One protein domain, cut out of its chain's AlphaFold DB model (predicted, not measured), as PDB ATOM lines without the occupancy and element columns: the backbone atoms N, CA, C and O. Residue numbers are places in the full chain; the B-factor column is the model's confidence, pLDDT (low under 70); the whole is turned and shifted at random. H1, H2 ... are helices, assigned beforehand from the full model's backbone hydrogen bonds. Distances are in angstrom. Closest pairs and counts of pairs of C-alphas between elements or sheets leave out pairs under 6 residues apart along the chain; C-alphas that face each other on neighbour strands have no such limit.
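AT A GLANCE: This is residues 153 to 232 of the 329 residues of the protein "CID domain-containing protein" of Synchytrium microbalum (UniProt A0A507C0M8). One long straight helix, H4, makes the length of a rod; the shorter H1 packs slantwise on its middle, and the four-residue helices H2 and H3 lead along its first part to its start. Residues 210 to 232 of H4 stick out. The printed part has 80 residues, with helices H1, H2, H3, H4 in that order and no named strand: all helix, extended, radius of gyration of the C-alphas 21.5 A, spans 75 by 19 by 14 A.

HOW THE PARTS SIT: H1, residues 153 to 164, touches H4, residues 182 to 232, with residues 195 to 209 of H4 alone; the closest C-alphas, of Leu 159 and Leu 202, are 5.7 A apart. They run opposite ways at a shallow tilt of 32 degrees, only just short of steep. H2, residues 168 to 171, is close to but not clearly touching H3, residues 175 to 178; their closest C-alphas, of Glu 169 and Leu 175, are 7.8 A apart. H3 and H4 are near each other. In H1 and H4 every O i to N i+4 pair is within hydrogen-bond range; H2 and H3 are too short for one.

IN THESE COORDINATES: H1 begins at C-alpha 153 (11.344, -36.451, 23.751) and is 16.2 A long. H4, 74.6 A, ends at C-alpha 232 (32.381, -56.270, 47.251).

THE WHOLE: The printed part has no cut, its three links are tight, and no printed residue is under 70 in pLDDT.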
ATOM      1  N   MET A 153      10.543 -36.381  24.977       92.06
ATOM      2  CA  MET A 153      11.344 -36.451  23.751       92.06
ATOM      3  C   MET A 153      10.478 -36.399  22.487       92.06
ATOM      4  O   MET A 153      10.807 -35.679  21.539       92.06
ATOM      5  N   GLY A 154       9.343 -37.108  22.477       91.00
ATOM      6  CA  GLY A 154       8.378 -37.041  21.375       91.00
ATOM      7  C   GLY A 154       7.808 -35.631  21.183       91.00
ATOM      8  O   GLY A 154       7.790 -35.112  20.065       91.00
ATOM      9  N   ALA A 155       7.408 -34.975  22.278       92.38
ATOM     10  CA  ALA A 155       6.894 -33.605  22.249       92.38
ATOM     11  C   ALA A 155       7.967 -32.576  21.833       92.38
ATOM     12  O   ALA A 155       7.704 -31.723  20.982       92.38
ATOM     13  N   THR A 156       9.184 -32.683  22.376       94.06
ATOM     14  CA  THR A 156      10.341 -31.846  22.026       94.06
ATOM     15  C   THR A 156      10.668 -31.969  20.539       94.06
ATOM     16  O   THR A 156      10.862 -30.956  19.869       94.06
ATOM     17  N   THR A 157      10.680 -33.190  19.994       94.94
ATOM     18  CA  THR A 157      10.977 -33.441  18.573       94.94
ATOM     19  C   THR A 157       9.949 -32.772  17.662       94.94
ATOM     20  O   THR A 157      10.326 -32.071  16.723       94.94
ATOM     21  N   ALA A 158       8.654 -32.919  17.961       94.75
ATOM     22  CA  ALA A 158       7.589 -32.293  17.180       94.75
ATOM     23  C   ALA A 158       7.710 -30.757  17.168       94.75
ATOM     24  O   ALA A 158       7.706 -30.139  16.102       94.75
ATOM     25  N   LEU A 159       7.904 -30.142  18.340       95.62
ATOM     26  CA  LEU A 159       8.083 -28.691  18.465       95.62
ATOM     27  C   LEU A 159       9.380 -28.196  17.806       95.62
ATOM     28  O   LEU A 159       9.404 -27.108  17.231       95.62
ATOM     29  N   THR A 160      10.450 -28.991  17.837       97.00
ATOM     30  CA  THR A 160      11.712 -28.672  17.153       97.00
ATOM     31  C   THR A 160      11.507 -28.602  15.642       97.00
ATOM     32  O   THR A 160      11.915 -27.630  15.014       97.00
ATOM     33  N   ILE A 161      10.801 -29.572  15.053       95.88
ATOM     34  CA  ILE A 161      10.492 -29.563  13.615       95.88
ATOM     35  C   ILE A 161       9.641 -28.342  13.249       95.88
ATOM     36  O   ILE A 161       9.899 -27.688  12.239       95.88
ATOM     37  N   GLU A 162       8.628 -28.010  14.053       94.69
ATOM     38  CA  GLU A 162       7.784 -26.841  13.787       94.69
ATOM     39  C   GLU A 162       8.548 -25.518  13.878       94.69
ATOM     40  O   GLU A 162       8.326 -24.627  13.061       94.69
ATOM     41  N   THR A 163       9.447 -25.384  14.851       94.50
ATOM     42  CA  THR A 163      10.237 -24.159  15.052       94.50
ATOM     43  C   THR A 163      11.359 -24.007  14.025       94.50
ATOM     44  O   THR A 163      11.671 -22.885  13.639       94.50
ATOM     45  N   GLN A 164      11.905 -25.105  13.495       95.25
ATOM     46  CA  GLN A 164      12.859 -25.077  12.377       95.25
ATOM     47  C   GLN A 164      12.246 -24.591  11.058       95.25
ATOM     48  O   GLN A 164      12.973 -24.162  10.169       95.25
ATOM     49  N   ARG A 165      10.915 -24.651  10.912       94.19
ATOM     50  CA  ARG A 165      10.198 -24.145   9.727       94.19
ATOM     51  C   ARG A 165       9.938 -22.639   9.773       94.19
ATOM     52  O   ARG A 165       9.355 -22.108   8.830       94.19
ATOM     53  N   LEU A 166      10.298 -21.964  10.864       94.00
ATOM     54  CA  LEU A 166      10.108 -20.522  10.983       94.00
ATOM     55  C   LEU A 166      11.017 -19.780   9.985       94.00
ATOM     56  O   LEU A 166      12.167 -20.190   9.810       94.00
ATOM     57  N   PRO A 167      10.534 -18.698   9.344       92.75
ATOM     58  CA  PRO A 167      11.340 -17.921   8.405       92.75
ATOM     59  C   PRO A 167      12.599 -17.367   9.074       92.75
ATOM     60  O   PRO A 167      12.534 -16.799  10.166       92.75
ATOM     61  N   ILE A 168      13.751 -17.523   8.423       89.88
ATOM     62  CA  ILE A 168      15.036 -17.109   8.998       89.88
ATOM     63  C   ILE A 168      15.147 -15.582   9.112       89.88
ATOM     64  O   ILE A 168      15.782 -15.071  10.038       89.88
ATOM     65  N   GLU A 169      14.469 -14.846   8.226       88.75
ATOM     66  CA  GLU A 169      14.469 -13.382   8.191       88.75
ATOM     67  C   GLU A 169      13.913 -12.785   9.490       88.75
ATOM     68  O   GLU A 169      14.351 -11.711   9.909       88.75
ATOM     69  N   TRP A 170      13.012 -13.512  10.168       92.19
ATOM     70  CA  TRP A 170      12.418 -13.122  11.453       92.19
ATOM     71  C   TRP A 170      13.431 -13.006  12.590       92.19
ATOM     72  O   TRP A 170      13.148 -12.341  13.585       92.19
ATOM     73  N   PHE A 171      14.607 -13.615  12.445       92.00
ATOM     74  CA  PHE A 171      15.661 -13.600  13.460       92.00
ATOM     75  C   PHE A 171      16.836 -12.685  13.105       92.00
ATOM     76  O   PHE A 171      17.724 -12.499  13.932       92.00
ATOM     77  N   GLN A 172      16.876 -12.144  11.885       91.69
ATOM     78  CA  GLN A 172      18.075 -11.495  11.342       91.69
ATOM     79  C   GLN A 172      17.836 -10.076  10.832       91.69
ATOM     80  O   GLN A 172      18.791  -9.319  10.677       91.69
ATOM     81  N   THR A 173      16.586  -9.706  10.556       91.56
ATOM     82  CA  THR A 173      16.261  -8.425   9.920       91.56
ATOM     83  C   THR A 173      15.180  -7.675  10.679       91.56
ATOM     84  O   THR A 173      14.338  -8.273  11.350       91.56
ATOM     85  N   ASP A 174      15.196  -6.344  10.566       91.31
ATOM     86  CA  ASP A 174      14.099  -5.525  11.067       91.31
ATOM     87  C   ASP A 174      12.861  -5.725  10.184       91.31
ATOM     88  O   ASP A 174      12.776  -5.238   9.052       91.31
ATOM     89  N   LEU A 175      11.879  -6.442  10.722       91.31
ATOM     90  CA  LEU A 175      10.655  -6.804  10.017       91.31
ATOM     91  C   LEU A 175       9.791  -5.595   9.657       91.31
ATOM     92  O   LEU A 175       9.003  -5.687   8.714       91.31
ATOM     93  N   CYS A 176       9.962  -4.447  10.322       89.62
ATOM     94  CA  CYS A 176       9.303  -3.208   9.910       89.62
ATOM     95  C   CYS A 176       9.769  -2.726   8.526       89.62
ATOM     96  O   CYS A 176       9.009  -2.046   7.839       89.62
ATOM     97  N   THR A 177      10.975  -3.106   8.093       89.88
ATOM     98  CA  THR A 177      11.490  -2.792   6.747       89.88
ATOM     99  C   THR A 177      11.001  -3.770   5.675       89.88
ATOM    100  O   THR A 177      10.903  -3.402   4.508       89.88
ATOM    101  N   VAL A 178      10.647  -4.997   6.070       89.38
ATOM    102  CA  VAL A 178      10.180  -6.069   5.174       89.38
ATOM    103  C   VAL A 178       8.667  -5.989   4.950       89.38
ATOM    104  O   VAL A 178       8.184  -6.150   3.827       89.38
ATOM    105  N   TYR A 179       7.899  -5.719   6.007       91.00
ATOM    106  CA  TYR A 179       6.440  -5.631   5.953       91.00
ATOM    107  C   TYR A 179       5.980  -4.169   5.962       91.00
ATOM    108  O   TYR A 179       5.689  -3.593   7.007       91.00
ATOM    109  N   THR A 180       5.875  -3.571   4.778       90.38
ATOM    110  CA  THR A 180       5.443  -2.173   4.608       90.38
ATOM    111  C   THR A 180       3.917  -2.015   4.695       90.38
ATOM    112  O   THR A 180       3.400  -1.118   5.368       90.38
ATOM    113  N   GLU A 181       3.176  -2.944   4.087       94.75
ATOM    114  CA  GLU A 181       1.709  -2.938   4.038       94.75
ATOM    115  C   GLU A 181       1.065  -3.278   5.391       94.75
ATOM    116  O   GLU A 181       1.427  -4.266   6.034       94.75
ATOM    117  N   GLN A 182       0.057  -2.504   5.813       93.62
ATOM    118  CA  GLN A 182      -0.592  -2.678   7.125       93.62
ATOM    119  C   GLN A 182      -1.256  -4.056   7.287       93.62
ATOM    120  O   GLN A 182      -1.129  -4.675   8.341       93.62
ATOM    121  N   ASN A 183      -1.929  -4.562   6.249       95.00
ATOM    122  CA  ASN A 183      -2.573  -5.879   6.306       95.00
ATOM    123  C   ASN A 183      -1.539  -7.000   6.481       95.00
ATOM    124  O   ASN A 183      -1.697  -7.847   7.356       95.00
ATOM    125  N   ARG A 184      -0.426  -6.940   5.736       93.44
ATOM    126  CA  ARG A 184       0.682  -7.896   5.879       93.44
ATOM    127  C   ARG A 184       1.357  -7.800   7.245       93.44
ATOM    128  O   ARG A 184       1.737  -8.825   7.797       93.44
ATOM    129  N   ARG A 185       1.471  -6.596   7.820       93.44
ATOM    130  CA  ARG A 185       1.946  -6.418   9.202       93.44
ATOM    131  C   ARG A 185       1.031  -7.111  10.201       93.44
ATOM    132  O   ARG A 185       1.526  -7.823  11.065       93.44
ATOM    133  N   ASN A 186      -0.284  -6.951  10.071       94.56
ATOM    134  CA  ASN A 186      -1.241  -7.603  10.966       94.56
ATOM    135  C   ASN A 186      -1.156  -9.141  10.872       94.56
ATOM    136  O   ASN A 186      -1.146  -9.812  11.902       94.56
ATOM    137  N   GLU A 187      -1.024  -9.696   9.662       93.50
ATOM    138  CA  GLU A 187      -0.806 -11.138   9.447       93.50
ATOM    139  C   GLU A 187       0.519 -11.619  10.060       93.50
ATOM    140  O   GLU A 187       0.545 -12.612  10.791       93.50
ATOM    141  N   ALA A 188       1.612 -10.885   9.825       92.62
ATOM    142  CA  ALA A 188       2.930 -11.199  10.374       92.62
ATOM    143  C   ALA A 188       2.948 -11.141  11.910       92.62
ATOM    144  O   ALA A 188       3.558 -11.999  12.540       92.62
ATOM    145  N   ILE A 189       2.245 -10.183  12.526       94.81
ATOM    146  CA  ILE A 189       2.097 -10.088  13.988       94.81
ATOM    147  C   ILE A 189       1.425 -11.346  14.549       94.81
ATOM    148  O   ILE A 189       1.910 -11.901  15.535       94.81
ATOM    149  N   GLY A 190       0.338 -11.809  13.924       94.94
ATOM    150  CA  GLY A 190      -0.339 -13.043  14.330       94.94
ATOM    151  C   GLY A 190       0.588 -14.256  14.238       94.94
ATOM    152  O   GLY A 190       0.754 -14.994  15.209       94.94
ATOM    153  N   ALA A 191       1.275 -14.406  13.106       93.81
ATOM    154  CA  ALA A 191       2.195 -15.516  12.883       93.81
ATOM    155  C   ALA A 191       3.416 -15.486  13.831       93.81
ATOM    156  O   ALA A 191       3.836 -16.532  14.330       93.81
ATOM    157  N   LEU A 192       3.948 -14.300  14.148       95.00
ATOM    158  CA  LEU A 192       5.009 -14.107  15.146       95.00
ATOM    159  C   LEU A 192       4.540 -14.450  16.563       95.00
ATOM    160  O   LEU A 192       5.300 -15.041  17.330       95.00
ATOM    161  N   ALA A 193       3.303 -14.102  16.926       96.44
ATOM    162  CA  ALA A 193       2.737 -14.453  18.225       96.44
ATOM    163  C   ALA A 193       2.614 -15.977  18.390       96.44
ATOM    164  O   ALA A 193       3.010 -16.524  19.426       96.44
ATOM    165  N   ASP A 194       2.152 -16.673  17.350       96.12
ATOM    166  CA  ASP A 194       2.079 -18.134  17.327       96.12
ATOM    167  C   ASP A 194       3.470 -18.777  17.369       96.12
ATOM    168  O   ASP A 194       3.707 -19.703  18.150       96.12
ATOM    169  N   ALA A 195       4.423 -18.261  16.592       96.25
ATOM    170  CA  ALA A 195       5.808 -18.721  16.614       96.25
ATOM    171  C   ALA A 195       6.458 -18.536  17.990       96.25
ATOM    172  O   ALA A 195       7.073 -19.467  18.510       96.25
ATOM    173  N   LYS A 196       6.255 -17.381  18.634       96.69
ATOM    174  CA  LYS A 196       6.703 -17.126  20.009       96.69
ATOM    175  C   LYS A 196       6.117 -18.148  20.981       96.69
ATOM    176  O   LYS A 196       6.848 -18.690  21.807       96.69
ATOM    177  N   LYS A 197       4.819 -18.447  20.874       97.88
ATOM    178  CA  LYS A 197       4.161 -19.462  21.710       97.88
ATOM    179  C   LYS A 197       4.795 -20.844  21.525       97.88
ATOM    180  O   LYS A 197       5.027 -21.535  22.515       97.88
ATOM    181  N   LYS A 198       5.113 -21.233  20.286       96.44
ATOM    182  CA  LYS A 198       5.796 -22.502  19.977       96.44
ATOM    183  C   LYS A 198       7.227 -22.542  20.512       96.44
ATOM    184  O   LYS A 198       7.614 -23.545  21.102       96.44
ATOM    185  N   LEU A 199       7.988 -21.458  20.364       97.06
ATOM    186  CA  LEU A 199       9.352 -21.346  20.890       97.06
ATOM    187  C   LEU A 199       9.385 -21.416  22.424       97.06
ATOM    188  O   LEU A 199      10.219 -22.126  22.981       97.06
ATOM    189  N   GLU A 200       8.454 -20.755  23.118       98.19
ATOM    190  CA  GLU A 200       8.335 -20.882  24.580       98.19
ATOM    191  C   GLU A 200       7.912 -22.297  24.998       98.19
ATOM    192  O   GLU A 200       8.452 -22.843  25.959       98.19
ATOM    193  N   ALA A 201       6.992 -22.936  24.266       97.31
ATOM    194  CA  ALA A 201       6.621 -24.327  24.524       97.31
ATOM    195  C   ALA A 201       7.815 -25.282  24.346       97.31
ATOM    196  O   ALA A 201       8.028 -26.150  25.195       97.31
ATOM    197  N   LEU A 202       8.616 -25.095  23.289       97.19
ATOM    198  CA  LEU A 202       9.833 -25.870  23.047       97.19
ATOM    199  C   LEU A 202      10.827 -25.674  24.190       97.19
ATOM    200  O   LEU A 202      11.228 -26.645  24.821       97.19
ATOM    201  N   LYS A 203      11.157 -24.421  24.514       97.38
ATOM    202  CA  LYS A 203      12.062 -24.068  25.613       97.38
ATOM    203  C   LYS A 203      11.641 -24.715  26.933       97.38
ATOM    204  O   LYS A 203      12.476 -25.306  27.614       97.38
ATOM    205  N   ASN A 204      10.361 -24.629  27.290       97.38
ATOM    206  CA  ASN A 204       9.851 -25.191  28.539       97.38
ATOM    207  C   ASN A 204       9.897 -26.724  28.545       97.38
ATOM    208  O   ASN A 204      10.284 -27.318  29.551       97.38
ATOM    209  N   THR A 205       9.551 -27.363  27.425       96.31
ATOM    210  CA  THR A 205       9.594 -28.829  27.297       96.31
ATOM    211  C   THR A 205      11.035 -29.339  27.349       96.31
ATOM    212  O   THR A 205      11.329 -30.249  28.120       96.31
ATOM    213  N   SER A 206      11.962 -28.695  26.636       95.12
ATOM    214  CA  SER A 206      13.392 -29.022  26.692       95.12
ATOM    215  C   SER A 206      13.990 -28.797  28.085       95.12
ATOM    216  O   SER A 206      14.819 -29.585  28.534       95.12
ATOM    217  N   ALA A 207      13.568 -27.752  28.806       96.62
ATOM    218  CA  ALA A 207      14.012 -27.513  30.178       96.62
ATOM    219  C   ALA A 207      13.509 -28.592  31.155       96.62
ATOM    220  O   ALA A 207      14.265 -29.021  32.030       96.62
ATOM    221  N   ALA A 208      12.260 -29.046  30.998       94.94
ATOM    222  CA  ALA A 208      11.708 -30.157  31.773       94.94
ATOM    223  C   ALA A 208      12.460 -31.468  31.491       94.94
ATOM    224  O   ALA A 208      12.896 -32.133  32.430       94.94
ATOM    225  N   GLU A 209      12.729 -31.766  30.219       94.50
ATOM    226  CA  GLU A 209      13.502 -32.942  29.803       94.50
ATOM    227  C   GLU A 209      14.916 -32.934  30.375       94.50
ATOM    228  O   GLU A 209      15.390 -33.937  30.911       94.50
ATOM    229  N   LEU A 210      15.588 -31.784  30.332       96.12
ATOM    230  CA  LEU A 210      16.919 -31.639  30.909       96.12
ATOM    231  C   LEU A 210      16.913 -31.887  32.424       96.12
ATOM    232  O   LEU A 210      17.851 -32.488  32.954       96.12
ATOM    233  N   LYS A 211      15.872 -31.435  33.128       97.06
ATOM    234  CA  LYS A 211      15.711 -31.668  34.567       97.06
ATOM    235  C   LYS A 211      15.532 -33.157  34.870       97.06
ATOM    236  O   LYS A 211      16.252 -33.677  35.722       97.06
ATOM    237  N   ASP A 212      14.642 -33.838  34.154       95.75
ATOM    238  CA  ASP A 212      14.380 -35.267  34.356       95.75
ATOM    239  C   ASP A 212      15.616 -36.113  34.012       95.75
ATOM    240  O   ASP A 212      15.975 -37.014  34.771       95.75
ATOM    241  N   ARG A 213      16.350 -35.776  32.940       96.38
ATOM    242  CA  ARG A 213      17.617 -36.443  32.577       96.38
ATOM    243  C   ARG A 213      18.700 -36.287  33.647       96.38
ATOM    244  O   ARG A 213      19.422 -37.242  33.921       96.38
ATOM    245  N   ARG A 214      18.820 -35.109  34.269       97.50
ATOM    246  CA  ARG A 214      19.767 -34.880  35.381       97.50
ATOM    247  C   ARG A 214      19.412 -35.714  36.610       97.50
ATOM    248  O   ARG A 214      20.299 -36.293  37.237       97.50
ATOM    249  N   LEU A 215      18.123 -35.800  36.936       96.31
ATOM    250  CA  LEU A 215      17.653 -36.625  38.044       96.31
ATOM    251  C   LEU A 215      17.879 -38.117  37.763       96.31
ATOM    252  O   LEU A 215      18.408 -38.824  38.616       96.31
ATOM    253  N   LEU A 216      17.574 -38.574  36.546       96.19
ATOM    254  CA  LEU A 216      17.844 -39.941  36.103       96.19
ATOM    255  C   LEU A 216      19.332 -40.299  36.231       96.19
ATOM    256  O   LEU A 216      19.659 -41.368  36.739       96.19
ATOM    257  N   ALA A 217      20.233 -39.404  35.814       96.06
ATOM    258  CA  ALA A 217      21.674 -39.617  35.954       96.06
ATOM    259  C   ALA A 217      22.089 -39.796  37.424       96.06
ATOM    260  O   ALA A 217      22.876 -40.688  37.735       96.06
ATOM    261  N   THR A 218      21.509 -39.001  38.326       95.31
ATOM    262  CA  THR A 218      21.771 -39.088  39.771       95.31
ATOM    263  C   THR A 218      21.287 -40.426  40.348       95.31
ATOM    264  O   THR A 218      22.018 -41.091  41.080       95.31
ATOM    265  N   GLU A 219      20.081 -40.875  39.986       92.50
ATOM    266  CA  GLU A 219      19.546 -42.163  40.454       92.50
ATOM    267  C   GLU A 219      20.331 -43.362  39.904       92.50
ATOM    268  O   GLU A 219      20.582 -44.323  40.633       92.50
ATOM    269  N   LEU A 220      20.781 -43.301  38.646       94.31
ATOM    270  CA  LEU A 220      21.637 -44.333  38.054       94.31
ATOM    271  C   LEU A 220      23.000 -44.419  38.754       94.31
ATOM    272  O   LEU A 220      23.478 -45.524  39.006       94.31
ATOM    273  N   GLN A 221      23.603 -43.284  39.116       94.38
ATOM    274  CA  GLN A 221      24.841 -43.256  39.903       94.38
ATOM    275  C   GLN A 221      24.650 -43.893  41.282       94.38
ATOM    276  O   GLN A 221      25.480 -44.689  41.719       94.38
ATOM    277  N   ARG A 222      23.529 -43.604  41.948       89.56
ATOM    278  CA  ARG A 222      23.207 -44.206  43.246       89.56
ATOM    279  C   ARG A 222      23.022 -45.724  43.145       89.56
ATOM    280  O   ARG A 222      23.486 -46.458  44.015       89.56
ATOM    281  N   LEU A 223      22.370 -46.201  42.083       90.25
ATOM    282  CA  LEU A 223      22.216 -47.634  41.822       90.25
ATOM    283  C   LEU A 223      23.565 -48.312  41.543       90.25
ATOM    284  O   LEU A 223      23.808 -49.409  42.040       90.25
ATOM    285  N   LEU A 224      24.446 -47.658  40.780       91.31
ATOM    286  CA  LEU A 224      25.797 -48.157  40.518       91.31
ATOM    287  C   LEU A 224      26.577 -48.349  41.825       91.31
ATOM    288  O   LEU A 224      27.071 -49.445  42.074       91.31
ATOM    289  N   GLN A 225      26.600 -47.333  42.689       91.56
ATOM    290  CA  GLN A 225      27.288 -47.401  43.981       91.56
ATOM    291  C   GLN A 225      26.742 -48.528  44.877       91.56
ATOM    292  O   GLN A 225      27.503 -49.252  45.519       91.56
ATOM    293  N   ALA A 226      25.418 -48.720  44.905       85.94
ATOM    294  CA  ALA A 226      24.794 -49.811  45.654       85.94
ATOM    295  C   ALA A 226      25.204 -51.200  45.121       85.94
ATOM    296  O   ALA A 226      25.445 -52.129  45.900       85.94
ATOM    297  N   ASN A 227      25.323 -51.339  43.799       89.81
ATOM    298  CA  ASN A 227      25.779 -52.575  43.170       89.81
ATOM    299  C   ASN A 227      27.259 -52.852  43.462       89.81
ATOM    300  O   ASN A 227      27.597 -53.991  43.772       89.81
ATOM    301  N   GLU A 228      28.130 -51.843  43.417       93.56
ATOM    302  CA  GLU A 228      29.557 -51.987  43.751       93.56
ATOM    303  C   GLU A 228      29.762 -52.500  45.182       93.56
ATOM    304  O   GLU A 228      30.512 -53.453  45.403       93.56
ATOM    305  N   LEU A 229      29.028 -51.940  46.149       86.12
ATOM    306  CA  LEU A 229      29.041 -52.410  47.538       86.12
ATOM    307  C   LEU A 229      28.572 -53.866  47.654       86.12
ATOM    308  O   LEU A 229      29.192 -54.673  48.349       86.12
ATOM    309  N   SER A 230      27.503 -54.222  46.940       88.12
ATOM    310  CA  SER A 230      26.969 -55.590  46.929       88.12
ATOM    311  C   SER A 230      27.959 -56.589  46.321       88.12
ATOM    312  O   SER A 230      28.139 -57.683  46.857       88.12
ATOM    313  N   ILE A 231      28.644 -56.206  45.238       90.56
ATOM    314  CA  ILE A 231      29.697 -57.008  44.599       90.56
ATOM    315  C   ILE A 231      30.861 -57.220  45.567       90.56
ATOM    316  O   ILE A 231      31.311 -58.352  45.733       90.56
ATOM    317  N   SER A 232      31.315 -56.164  46.249       92.31
ATOM    318  CA  SER A 232      32.381 -56.270  47.251       92.31
ATOM    319  C   SER A 232      32.009 -57.246  48.373       92.31
ATOM    320  O   SER A 232      32.827 -58.085  48.753       92.31
TER     321      SER A 232